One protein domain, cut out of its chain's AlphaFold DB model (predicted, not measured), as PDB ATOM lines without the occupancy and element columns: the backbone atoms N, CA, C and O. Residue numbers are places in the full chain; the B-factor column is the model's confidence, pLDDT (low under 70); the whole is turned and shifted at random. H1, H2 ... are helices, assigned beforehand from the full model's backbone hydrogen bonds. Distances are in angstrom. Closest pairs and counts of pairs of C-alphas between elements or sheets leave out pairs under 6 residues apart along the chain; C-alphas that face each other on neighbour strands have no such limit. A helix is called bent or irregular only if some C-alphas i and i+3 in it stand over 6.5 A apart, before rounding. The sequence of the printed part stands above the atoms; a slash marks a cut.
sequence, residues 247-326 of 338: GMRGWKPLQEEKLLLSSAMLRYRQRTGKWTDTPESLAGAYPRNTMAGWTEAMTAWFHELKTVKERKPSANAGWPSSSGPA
ATOM      1  N   GLY A 247     145.949 156.267 108.051       88.88
ATOM      2  CA  GLY A 247     145.874 157.369 109.008       88.88
ATOM      3  C   GLY A 247     146.645 158.600 108.543       88.88
ATOM      4  O   GLY A 247     146.114 159.703 108.575       88.88
ATOM      5  N   MET A 248     147.854 158.421 108.003       90.44
ATOM      6  CA  MET A 248     148.652 159.529 107.469       90.44
ATOM      7  C   MET A 248     147.986 160.240 106.286       90.44
ATOM      8  O   MET A 248     148.101 161.460 106.174       90.44
ATOM      9  N   ARG A 249     147.269 159.515 105.417       90.00
ATOM     10  CA  ARG A 249     146.517 160.127 104.308       90.00
ATOM     11  C   ARG A 249     145.354 160.996 104.790       90.00
ATOM     12  O   ARG A 249     145.075 161.992 104.138       90.00
ATOM     13  N   GLY A 250     144.712 160.647 105.907       89.06
ATOM     14  CA  GLY A 250     143.688 161.492 106.535       89.06
ATOM     15  C   GLY A 250     144.281 162.655 107.337       89.06
ATOM     16  O   GLY A 250     143.770 163.769 107.298       89.06
ATOM     17  N   TRP A 251     145.404 162.418 108.014       90.19
ATOM     18  CA  TRP A 251     146.044 163.398 108.889       90.19
ATOM     19  C   TRP A 251     146.725 164.548 108.134       90.19
ATOM     20  O   TRP A 251     146.609 165.702 108.547       90.19
ATOM     21  N   LYS A 252     147.444 164.261 107.035       91.50
ATOM     22  CA  LYS A 252     148.242 165.275 106.314       91.50
ATOM     23  C   LYS A 252     147.403 166.456 105.803       91.50
ATOM     24  O   LYS A 252     147.792 167.581 106.116       91.50
ATOM     25  N   PRO A 253     146.269 166.250 105.099       90.81
ATOM     26  CA  PRO A 253     145.435 167.361 104.637       90.81
ATOM     27  C   PRO A 253     144.961 168.255 105.789       90.81
ATOM     28  O   PRO A 253     145.047 169.475 105.708       90.81
ATOM     29  N   LEU A 254     144.577 167.659 106.920       90.94
ATOM     30  CA  LEU A 254     144.156 168.410 108.104       90.94
ATOM     31  C   LEU A 254     145.288 169.281 108.673       90.94
ATOM     32  O   LEU A 254     145.041 170.403 109.112       90.94
ATOM     33  N   GLN A 255     146.544 168.820 108.640       89.62
ATOM     34  CA  GLN A 255     147.667 169.669 109.054       89.62
ATOM     35  C   GLN A 255     147.968 170.785 108.049       89.62
ATOM     36  O   GLN A 255     148.345 171.879 108.467       89.62
ATOM     37  N   GLU A 256     147.794 170.543 106.748       91.06
ATOM     38  CA  GLU A 256     147.912 171.594 105.730       91.06
ATOM     39  C   GLU A 256     146.886 172.704 105.977       91.06
ATOM     40  O   GLU A 256     147.245 173.882 105.975       91.06
ATOM     41  N   GLU A 257     145.640 172.344 106.286       91.69
ATOM     42  CA  GLU A 257     144.586 173.302 106.625       91.69
ATOM     43  C   GLU A 257     144.930 174.125 107.879       91.69
ATOM     44  O   GLU A 257     144.791 175.351 107.870       91.69
ATOM     45  N   LYS A 258     145.468 173.491 108.933       90.00
ATOM     46  CA  LYS A 258     145.968 174.197 110.132       90.00
ATOM     47  C   LYS A 258     147.100 175.167 109.806       90.00
ATOM     48  O   LYS A 258     147.098 176.301 110.297       90.00
ATOM     49  N   LEU A 259     148.081 174.737 109.007       89.44
ATOM     50  CA  LEU A 259     149.212 175.575 108.590       89.44
ATOM     51  C   LEU A 259     148.732 176.769 107.774       89.44
ATOM     52  O   LEU A 259     149.174 177.896 108.025       89.44
ATOM     53  N   LEU A 260     147.819 176.534 106.832       92.31
ATOM     54  CA  LEU A 260     147.220 177.570 106.003       92.31
ATOM     55  C   LEU A 260     146.485 178.593 106.870       92.31
ATOM     56  O   LEU A 260     146.760 179.787 106.756       92.31
ATOM     57  N   LEU A 261     145.632 178.139 107.791       92.69
ATOM     58  CA  LEU A 261     144.888 179.004 108.705       92.69
ATOM     59  C   LEU A 261     145.819 179.826 109.607       92.69
ATOM     60  O   LEU A 261     145.690 181.047 109.697       92.69
ATOM     61  N   SER A 262     146.806 179.182 110.235       90.19
ATOM     62  CA  SER A 262     147.791 179.856 111.092       90.19
ATOM     63  C   SER A 262     148.579 180.921 110.322       90.19
ATOM     64  O   SER A 262     148.779 182.033 110.826       90.19
ATOM     65  N   SER A 263     148.976 180.611 109.084       90.50
ATOM     66  CA  SER A 263     149.687 181.533 108.192       90.50
ATOM     67  C   SER A 263     148.798 182.694 107.752       90.50
ATOM     68  O   SER A 263     149.241 183.844 107.766       90.50
ATOM     69  N   ALA A 264     147.529 182.427 107.430       93.25
ATOM     70  CA  ALA A 264     146.555 183.447 107.059       93.25
ATOM     71  C   ALA A 264     146.289 184.417 108.217       93.25
ATOM     72  O   ALA A 264     146.345 185.632 108.028       93.25
ATOM     73  N   MET A 265     146.100 183.914 109.440       91.81
ATOM     74  CA  MET A 265     145.950 184.753 110.634       91.81
ATOM     75  C   MET A 265     147.188 185.623 110.883       91.81
ATOM     76  O   MET A 265     147.063 186.806 111.207       91.81
ATOM     77  N   LEU A 266     148.391 185.059 110.721       89.81
ATOM     78  CA  LEU A 266     149.642 185.804 110.882       89.81
ATOM     79  C   LEU A 266     149.760 186.920 109.838       89.81
ATOM     80  O   LEU A 266     150.061 188.062 110.189       89.81
ATOM     81  N   ARG A 267     149.487 186.611 108.569       91.56
ATOM     82  CA  ARG A 267     149.528 187.582 107.470       91.56
ATOM     83  C   ARG A 267     148.464 188.668 107.628       91.56
ATOM     84  O   ARG A 267     148.759 189.836 107.379       91.56
ATOM     85  N   TYR A 268     147.265 188.312 108.088       92.88
ATOM     86  CA  TYR A 268     146.216 189.274 108.421       92.88
ATOM     87  C   TYR A 268     146.714 190.270 109.469       92.88
ATOM     88  O   TYR A 268     146.677 191.475 109.220       92.88
ATOM     89  N   ARG A 269     147.287 189.782 110.577       91.25
ATOM     90  CA  ARG A 269     147.838 190.643 111.633       91.25
ATOM     91  C   ARG A 269     148.973 191.529 111.148       91.25
ATOM     92  O   ARG A 269     149.018 192.696 111.517       91.25
ATOM     93  N   GLN A 270     149.881 191.006 110.329       90.94
ATOM     94  CA  GLN A 270     150.965 191.812 109.757       90.94
ATOM     95  C   GLN A 270     150.433 192.990 108.930       90.94
ATOM     96  O   GLN A 270     151.062 194.040 108.895       90.94
ATOM     97  N   ARG A 271     149.275 192.826 108.282       92.12
ATOM     98  CA  ARG A 271     148.645 193.869 107.464       92.12
ATOM     99  C   ARG A 271     147.790 194.844 108.276       92.12
ATOM    100  O   ARG A 271     147.784 196.027 107.963       92.12
ATOM    101  N   THR A 272     147.031 194.367 109.262       91.94
ATOM    102  CA  THR A 272     146.025 195.178 109.983       91.94
ATOM    103  C   THR A 272     146.478 195.630 111.371       91.94
ATOM    104  O   THR A 272     145.819 196.456 111.997       91.94
ATOM    105  N   GLY A 273     147.567 195.059 111.889       91.00
ATOM    106  CA  GLY A 273     148.036 195.242 113.262       91.00
ATOM    107  C   GLY A 273     147.232 194.471 114.316       91.00
ATOM    108  O   GLY A 273     147.658 194.406 115.470       91.00
ATOM    109  N   LYS A 274     146.102 193.852 113.951       90.38
ATOM    110  CA  LYS A 274     145.187 193.159 114.873       90.38
ATOM    111  C   LYS A 274     144.959 191.711 114.448       90.38
ATOM    112  O   LYS A 274     145.071 191.373 113.273       90.38
ATOM    113  N   TRP A 275     144.641 190.849 115.408       89.88
ATOM    114  CA  TRP A 275     144.154 189.509 115.087       89.88
ATOM    115  C   TRP A 275     142.759 189.587 114.467       89.88
ATOM    116  O   TRP A 275     142.032 190.556 114.657       89.88
ATOM    117  N   THR A 276     142.427 188.579 113.671       90.88
ATOM    118  CA  THR A 276     141.105 188.445 113.068       90.88
ATOM    119  C   THR A 276     140.093 187.941 114.097       90.88
ATOM    120  O   THR A 276     140.399 187.056 114.900       90.88
ATOM    121  N   ASP A 277     138.880 188.489 114.038       88.25
ATOM    122  CA  ASP A 277     137.755 188.054 114.862       88.25
ATOM    123  C   ASP A 277     136.811 187.092 114.139       88.25
ATOM    124  O   ASP A 277     136.071 186.373 114.809       88.25
ATOM    125  N   THR A 278     136.839 187.062 112.801       90.75
ATOM    126  CA  THR A 278     135.874 186.305 111.995       90.75
ATOM    127  C   THR A 278     136.521 185.606 110.790       90.75
ATOM    128  O   THR A 278     137.425 186.175 110.161       90.75
ATOM    129  N   PRO A 279     136.039 184.410 110.403       92.00
ATOM    130  CA  PRO A 279     136.483 183.705 109.196       92.00
ATOM    131  C   PRO A 279     136.432 184.547 107.913       92.00
ATOM    132  O   PRO A 279     137.352 184.505 107.093       92.00
ATOM    133  N   GLU A 280     135.408 185.385 107.749       91.06
ATOM    134  CA  GLU A 280     135.166 186.191 106.542       91.06
ATOM    135  C   GLU A 280     136.265 187.232 106.317       91.06
ATOM    136  O   GLU A 280     136.557 187.620 105.188       91.06
ATOM    137  N   SER A 281     136.928 187.680 107.384       91.69
ATOM    138  CA  SER A 281     138.064 188.596 107.260       91.69
ATOM    139  C   SER A 281     139.317 187.924 106.672       91.69
ATOM    140  O   SER A 281     140.196 188.612 106.143       91.69
ATOM    141  N   LEU A 282     139.390 186.589 106.732       94.44
ATOM    142  CA  LEU A 282     140.440 185.786 106.113       94.44
ATOM    143  C   LEU A 282     140.024 185.287 104.729       94.44
ATOM    144  O   LEU A 282     140.796 185.457 103.787       94.44
ATOM    145  N   ALA A 283     138.831 184.708 104.598       95.00
ATOM    146  CA  ALA A 283     138.357 184.015 103.395       95.00
ATOM    147  C   ALA A 283     137.257 184.767 102.615       95.00
ATOM    148  O   ALA A 283     136.523 184.159 101.843       95.00
ATOM    149  N   GLY A 284     137.107 186.078 102.830       89.56
ATOM    150  CA  GLY A 284     136.119 186.908 102.134       89.56
ATOM    151  C   GLY A 284     136.466 187.216 100.671       89.56
ATOM    152  O   GLY A 284     137.250 186.527 100.022       89.56
ATOM    153  N   ALA A 285     135.896 188.296 100.131       91.06
ATOM    154  CA  ALA A 285     136.123 188.686  98.741       91.06
ATOM    155  C   ALA A 285     137.541 189.244  98.482       91.06
ATOM    156  O   ALA A 285     138.099 190.017  99.275       91.06
ATOM    157  N   TYR A 286     138.084 188.920  97.306       86.06
ATOM    158  CA  TYR A 286     139.264 189.578  96.743       86.06
ATOM    159  C   TYR A 286     139.019 191.090  96.577       86.06
ATOM    160  O   TYR A 286     137.897 191.489  96.255       86.06
ATOM    161  N   PRO A 287     140.021 191.969  96.795       89.12
ATOM    162  CA  PRO A 287     141.439 191.709  97.095       89.12
ATOM    163  C   PRO A 287     141.784 191.644  98.586       89.12
ATOM    164  O   PRO A 287     142.958 191.654  98.955       89.12
ATOM    165  N   ARG A 288     140.785 191.680  99.473       86.31
ATOM    166  CA  ARG A 288     141.033 191.858 100.912       86.31
ATOM    167  C   ARG A 288     141.174 190.547 101.676       86.31
ATOM    168  O   ARG A 288     141.537 190.611 102.854       86.31
ATOM    169  N   ASN A 289     140.931 189.412 101.031       92.06
ATOM    170  CA  ASN A 289     141.123 188.088 101.598       92.06
ATOM    171  C   ASN A 289     142.608 187.733 101.740       92.06
ATOM    172  O   ASN A 289     143.474 188.218 101.018       92.06
ATOM    173  N   THR A 290     142.897 186.889 102.722       92.69
ATOM    174  CA  THR A 290     144.232 186.327 102.972       92.69
ATOM    175  C   THR A 290     144.310 184.862 102.533       92.69
ATOM    176  O   THR A 290     145.401 184.327 102.367       92.69
ATOM    177  N   MET A 291     143.161 184.222 102.308       92.94
ATOM    178  CA  MET A 291     143.039 182.865 101.782       92.94
ATOM    179  C   MET A 291     141.876 182.772 100.791       92.94
ATOM    180  O   MET A 291     140.931 183.556 100.857       92.94
ATOM    181  N   ALA A 292     141.967 181.835  99.846       89.56
ATOM    182  CA  ALA A 292     141.020 181.708  98.735       89.56
ATOM    183  C   ALA A 292     139.697 181.009  99.102       89.56
ATOM    184  O   ALA A 292     138.750 181.064  98.327       89.56
ATOM    185  N   GLY A 293     139.624 180.352 100.260       89.88
ATOM    186  CA  GLY A 293     138.443 179.610 100.688       89.88
ATOM    187  C   GLY A 293     138.518 179.225 102.158       89.88
ATOM    188  O   GLY A 293     139.481 179.575 102.838       89.88
ATOM    189  N   TRP A 294     137.497 178.519 102.632       92.50
ATOM    190  CA  TRP A 294     137.337 178.103 104.023       92.50
ATOM    191  C   TRP A 294     136.764 176.687 104.088       92.50
ATOM    192  O   TRP A 294     135.913 176.336 103.270       92.50
ATOM    193  N   THR A 295     137.212 175.883 105.051       91.12
ATOM    194  CA  THR A 295     136.710 174.520 105.293       91.12
ATOM    195  C   THR A 295     136.047 174.431 106.667       91.12
ATOM    196  O   THR A 295     136.300 175.243 107.557       91.12
ATOM    197  N   GLU A 296     135.203 173.422 106.875       88.31
ATOM    198  CA  GLU A 296     134.557 173.197 108.175       88.31
ATOM    199  C   GLU A 296     135.579 172.914 109.292       88.31
ATOM    200  O   GLU A 296     135.464 173.452 110.394       88.31
ATOM    201  N   ALA A 297     136.637 172.150 108.991       86.12
ATOM    202  CA  ALA A 297     137.691 171.841 109.957       86.12
ATOM    203  C   ALA A 297     138.448 173.101 110.426       86.12
ATOM    204  O   ALA A 297     138.815 173.201 111.601       86.12
ATOM    205  N   MET A 298     138.614 174.107 109.557       91.56
ATOM    206  CA  MET A 298     139.215 175.393 109.931       91.56
ATOM    207  C   MET A 298     138.384 176.162 110.958       91.56
ATOM    208  O   MET A 298     138.965 176.768 111.858       91.56
ATOM    209  N   THR A 299     137.049 176.118 110.872       89.94
ATOM    210  CA  THR A 299     136.157 176.744 111.870       89.94
ATOM    211  C   THR A 299     136.461 176.224 113.266       89.94
ATOM    212  O   THR A 299     136.591 176.996 114.217       89.94
ATOM    213  N   ALA A 300     136.640 174.910 113.360       86.81
ATOM    214  CA  ALA A 300     136.910 174.218 114.602       86.81
ATOM    215  C   ALA A 300     138.211 174.736 115.246       86.81
ATOM    216  O   ALA A 300     138.221 175.119 116.417       86.81
ATOM    217  N   TRP A 301     139.297 174.863 114.477       90.69
ATOM    218  CA  TRP A 301     140.594 175.340 114.985       90.69
ATOM    219  C   TRP A 301     140.722 176.855 115.130       90.69
ATOM    220  O   TRP A 301     141.595 177.316 115.869       90.69
ATOM    221  N   PHE A 302     139.897 177.642 114.441       91.56
ATOM    222  CA  PHE A 302     140.011 179.100 114.420       91.56
ATOM    223  C   PHE A 302     139.949 179.709 115.822       91.56
ATOM    224  O   PHE A 302     140.807 180.516 116.188       91.56
ATOM    225  N   HIS A 303     138.982 179.279 116.634       85.81
ATOM    226  CA  HIS A 303     138.820 179.779 117.998       85.81
ATOM    227  C   HIS A 303     140.008 179.416 118.895       85.81
ATOM    228  O   HIS A 303     140.539 180.283 119.593       85.81
ATOM    229  N   GLU A 304     140.479 178.168 118.836       87.94
ATOM    230  CA  GLU A 304     141.658 177.726 119.585       87.94
ATOM    231  C   GLU A 304     142.889 178.554 119.189       87.94
ATOM    232  O   GLU A 304     143.533 179.168 120.042       87.94
ATOM    233  N   LEU A 305     143.163 178.683 117.888       87.25
ATOM    234  CA  LEU A 305     144.291 179.464 117.379       87.25
ATOM    235  C   LEU A 305     144.227 180.936 117.777       87.25
ATOM    236  O   LEU A 305     145.263 181.516 118.109       87.25
ATOM    237  N   LYS A 306     143.037 181.542 117.761       86.69
ATOM    238  CA  LYS A 306     142.841 182.930 118.190       86.69
ATOM    239  C   LYS A 306     143.269 183.104 119.644       86.69
ATOM    240  O   LYS A 306     144.151 183.915 119.925       86.69
ATOM    241  N   THR A 307     142.741 182.274 120.544       84.62
ATOM    242  CA  THR A 307     143.069 182.354 121.979       84.62
ATOM    243  C   THR A 307     144.557 182.128 122.251       84.62
ATOM    244  O   THR A 307     145.172 182.836 123.053       84.62
ATOM    245  N   VAL A 308     145.173 181.170 121.554       81.94
ATOM    246  CA  VAL A 308     146.589 180.835 121.719       81.94
ATOM    247  C   VAL A 308     147.488 181.972 121.225       81.94
ATOM    248  O   VAL A 308     148.458 182.327 121.899       81.94
ATOM    249  N   LYS A 309     147.159 182.589 120.087       78.94
ATOM    250  CA  LYS A 309     147.937 183.684 119.489       78.94
ATOM    251  C   LYS A 309     147.737 185.030 120.190       78.94
ATOM    252  O   LYS A 309     148.651 185.851 120.180       78.94
ATOM    253  N   GLU A 310     146.596 185.261 120.829       80.88
ATOM    254  CA  GLU A 310     146.395 186.423 121.707       80.88
ATOM    255  C   GLU A 310     147.245 186.318 122.976       80.88
ATOM    256  O   GLU A 310     147.909 187.280 123.355       80.88
ATOM    257  N   ARG A 311     147.299 185.130 123.592       77.94
ATOM    258  CA  ARG A 311     148.116 184.878 124.794       77.94
ATOM    259  C   ARG A 311     149.615 184.848 124.502       77.94
ATOM    260  O   ARG A 311     150.414 185.278 125.327       77.94
ATOM    261  N   LYS A 312     150.008 184.308 123.346       75.38
ATOM    262  CA  LYS A 312     151.402 184.204 122.899       75.38
ATOM    263  C   LYS A 312     151.526 184.750 121.473       75.38
ATOM    264  O   LYS A 312     151.495 183.966 120.525       75.38
ATOM    265  N   PRO A 313     151.738 186.066 121.292       60.72
ATOM    266  CA  PRO A 313     151.732 186.729 119.982       60.72
ATOM    267  C   PRO A 313     152.915 186.395 119.053       60.72
ATOM    268  O   PRO A 313     153.157 187.130 118.095       60.72
ATOM    269  N   SER A 314     153.642 185.307 119.308       60.72
ATOM    270  CA  SER A 314     154.791 184.862 118.516       60.72
ATOM    271  C   SER A 314     154.395 183.852 117.432       60.72
ATOM    272  O   SER A 314     153.340 183.224 117.503       60.72
ATOM    273  N   ALA A 315     155.276 183.639 116.451       55.03
ATOM    274  CA  ALA A 315     155.131 182.566 115.462       55.03
ATOM    275  C   ALA A 315     155.114 181.153 116.094       55.03
ATOM    276  O   ALA A 315     154.602 180.227 115.476       55.03
ATOM    277  N   ASN A 316     155.582 181.019 117.342       56.03
ATOM    278  CA  ASN A 316     155.617 179.775 118.118       56.03
ATOM    279  C   ASN A 316     154.406 179.622 119.056       56.03
ATOM    280  O   ASN A 316     154.478 178.927 120.072       56.03
ATOM    281  N   ALA A 317     153.301 180.320 118.778       60.69
ATOM    282  CA  ALA A 317     152.040 180.073 119.468       60.69
ATOM    283  C   ALA A 317     151.649 178.588 119.286       60.69
ATOM    284  O   ALA A 317     151.827 178.043 118.199       60.69
ATOM    285  N   GLY A 318     151.186 177.939 120.360       67.19
ATOM    286  CA  GLY A 318     150.958 176.489 120.419       67.19
ATOM    287  C   GLY A 318     150.113 175.919 119.270       67.19
ATOM    288  O   GLY A 318     149.261 176.605 118.702       67.19
ATOM    289  N   TRP A 319     150.376 174.654 118.933       78.44
ATOM    290  CA  TRP A 319     149.684 173.930 117.867       78.44
ATOM    291  C   TRP A 319     148.243 173.591 118.274       78.44
ATOM    292  O   TRP A 319     148.060 173.019 119.350       78.44
ATOM    293  N   PRO A 320     147.225 173.900 117.448       80.75
ATOM    294  CA  PRO A 320     145.849 173.609 117.803       80.75
ATOM    295  C   PRO A 320     145.578 172.105 117.695       80.75
ATOM    296  O   PRO A 320     145.891 171.467 116.679       80.75
ATOM    297  N   SER A 321     144.993 171.524 118.737       78.25
ATOM    298  CA  SER A 321     144.761 170.074 118.816       78.25
ATOM    299  C   SER A 321     143.475 169.666 119.526       78.25
ATOM    300  O   SER A 321     143.101 168.502 119.427       78.25
ATOM    301  N   SER A 322     142.782 170.590 120.194       79.06
ATOM    302  CA  SER A 322     141.634 170.260 121.045       79.06
ATOM    303  C   SER A 322     140.287 170.363 120.336       79.06
ATOM    304  O   SER A 322     139.382 169.591 120.634       79.06
ATOM    305  N   SER A 323     140.139 171.314 119.413       80.75
ATOM    306  CA  SER A 323     138.817 171.723 118.937       80.75
ATOM    307  C   SER A 323     138.419 171.198 117.560       80.75
ATOM    308  O   SER A 323     137.287 171.439 117.161       80.75
ATOM    309  N   GLY A 324     139.301 170.514 116.821       79.31
ATOM    310  CA  GLY A 324     138.978 169.987 115.485       79.31
ATOM    311  C   GLY A 324     138.874 168.464 115.399       79.31
ATOM    312  O   GLY A 324     138.858 167.796 116.430       79.31
ATOM    313  N   PRO A 325     138.795 167.910 114.173       81.62
ATOM    314  CA  PRO A 325     138.581 166.480 113.955       81.62
ATOM    315  C   PRO A 325     139.635 165.613 114.648       81.62
ATOM    316  O   PRO A 325     140.819 165.968 114.670       81.62
ATOM    317  N   ALA A 326     139.216 164.457 115.167       78.56
ATOM    318  CA  ALA A 326     140.087 163.534 115.898       78.56
ATOM    319  C   ALA A 326     141.256 163.030 115.032       78.56
ATOM    320  O   ALA A 326     142.378 162.870 115.512       78.56
TER     321      ALA A 326
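AT A GLANCE: This is residues 247 to 326 of the 338 residues of an uncharacterized protein of Cohnella kolymensis (UniProt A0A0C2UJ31). One long helix, H1, makes the longest axis, and a shorter, kinked helix, H3, crosses it over its middle part at a steep angle. The single-turn helix H2 lies within the loops that lead from the far end of H1 back to H3, and after H3 a tail with no named element, residues 312 to 326, folds back towards the side where H1 begins. The printed part has 80 residues with three named helices, in the order H1, H2, H3, and no named strand; the class is all helix. It is compact, with a radius of gyration of the C-alphas of 12.3 A, and spans 37 by 28 by 16 A.

IN THESE COORDINATES: H1, residues 247 to 272, runs 37.8 A from C-alpha 247 at (145.874, 157.369, 109.008) to C-alpha 272 at (146.025, 195.178, 109.983). H2 is residues 280 to 283. H3, residues 296 to 311, measures 24.4 A and ends with C-alpha 311 at (148.116, 184.878, 124.794). H3 is only just irregular, with C-alphas 300 and 303 6.8 A apart, and has a kink of 31 degrees near residue 304.

HOW THE PARTS SIT: H1 touches H3 with residues 254 to 262 alone; the closest C-alphas, of Glu 257 and Met 298, are 6.6 A apart. They run the same way at a steep tilt of 50 degrees. H1 and H2 only just touch, with 3 pairs of C-alphas within 8 A; the closest are those of Ala 264 and Leu 282, 6.6 A apart. H2 and H3 are apart. O i to N i+4 pairs are within hydrogen-bond range in 20 of 22 cases in H1 and 9 of 12 in H3, while H2 is too short for such a pair.

THE WHOLE: The C-alphas farthest apart, of Gly 247 and Gly 273, are 38.2 A apart. The printed part has no cut. The link from H1 to H2 is short, and that from H2 to H3, residues 284 to 295, is long. Mean pLDDT of the printed part is 86.3; residues 313 to 318 are under 70.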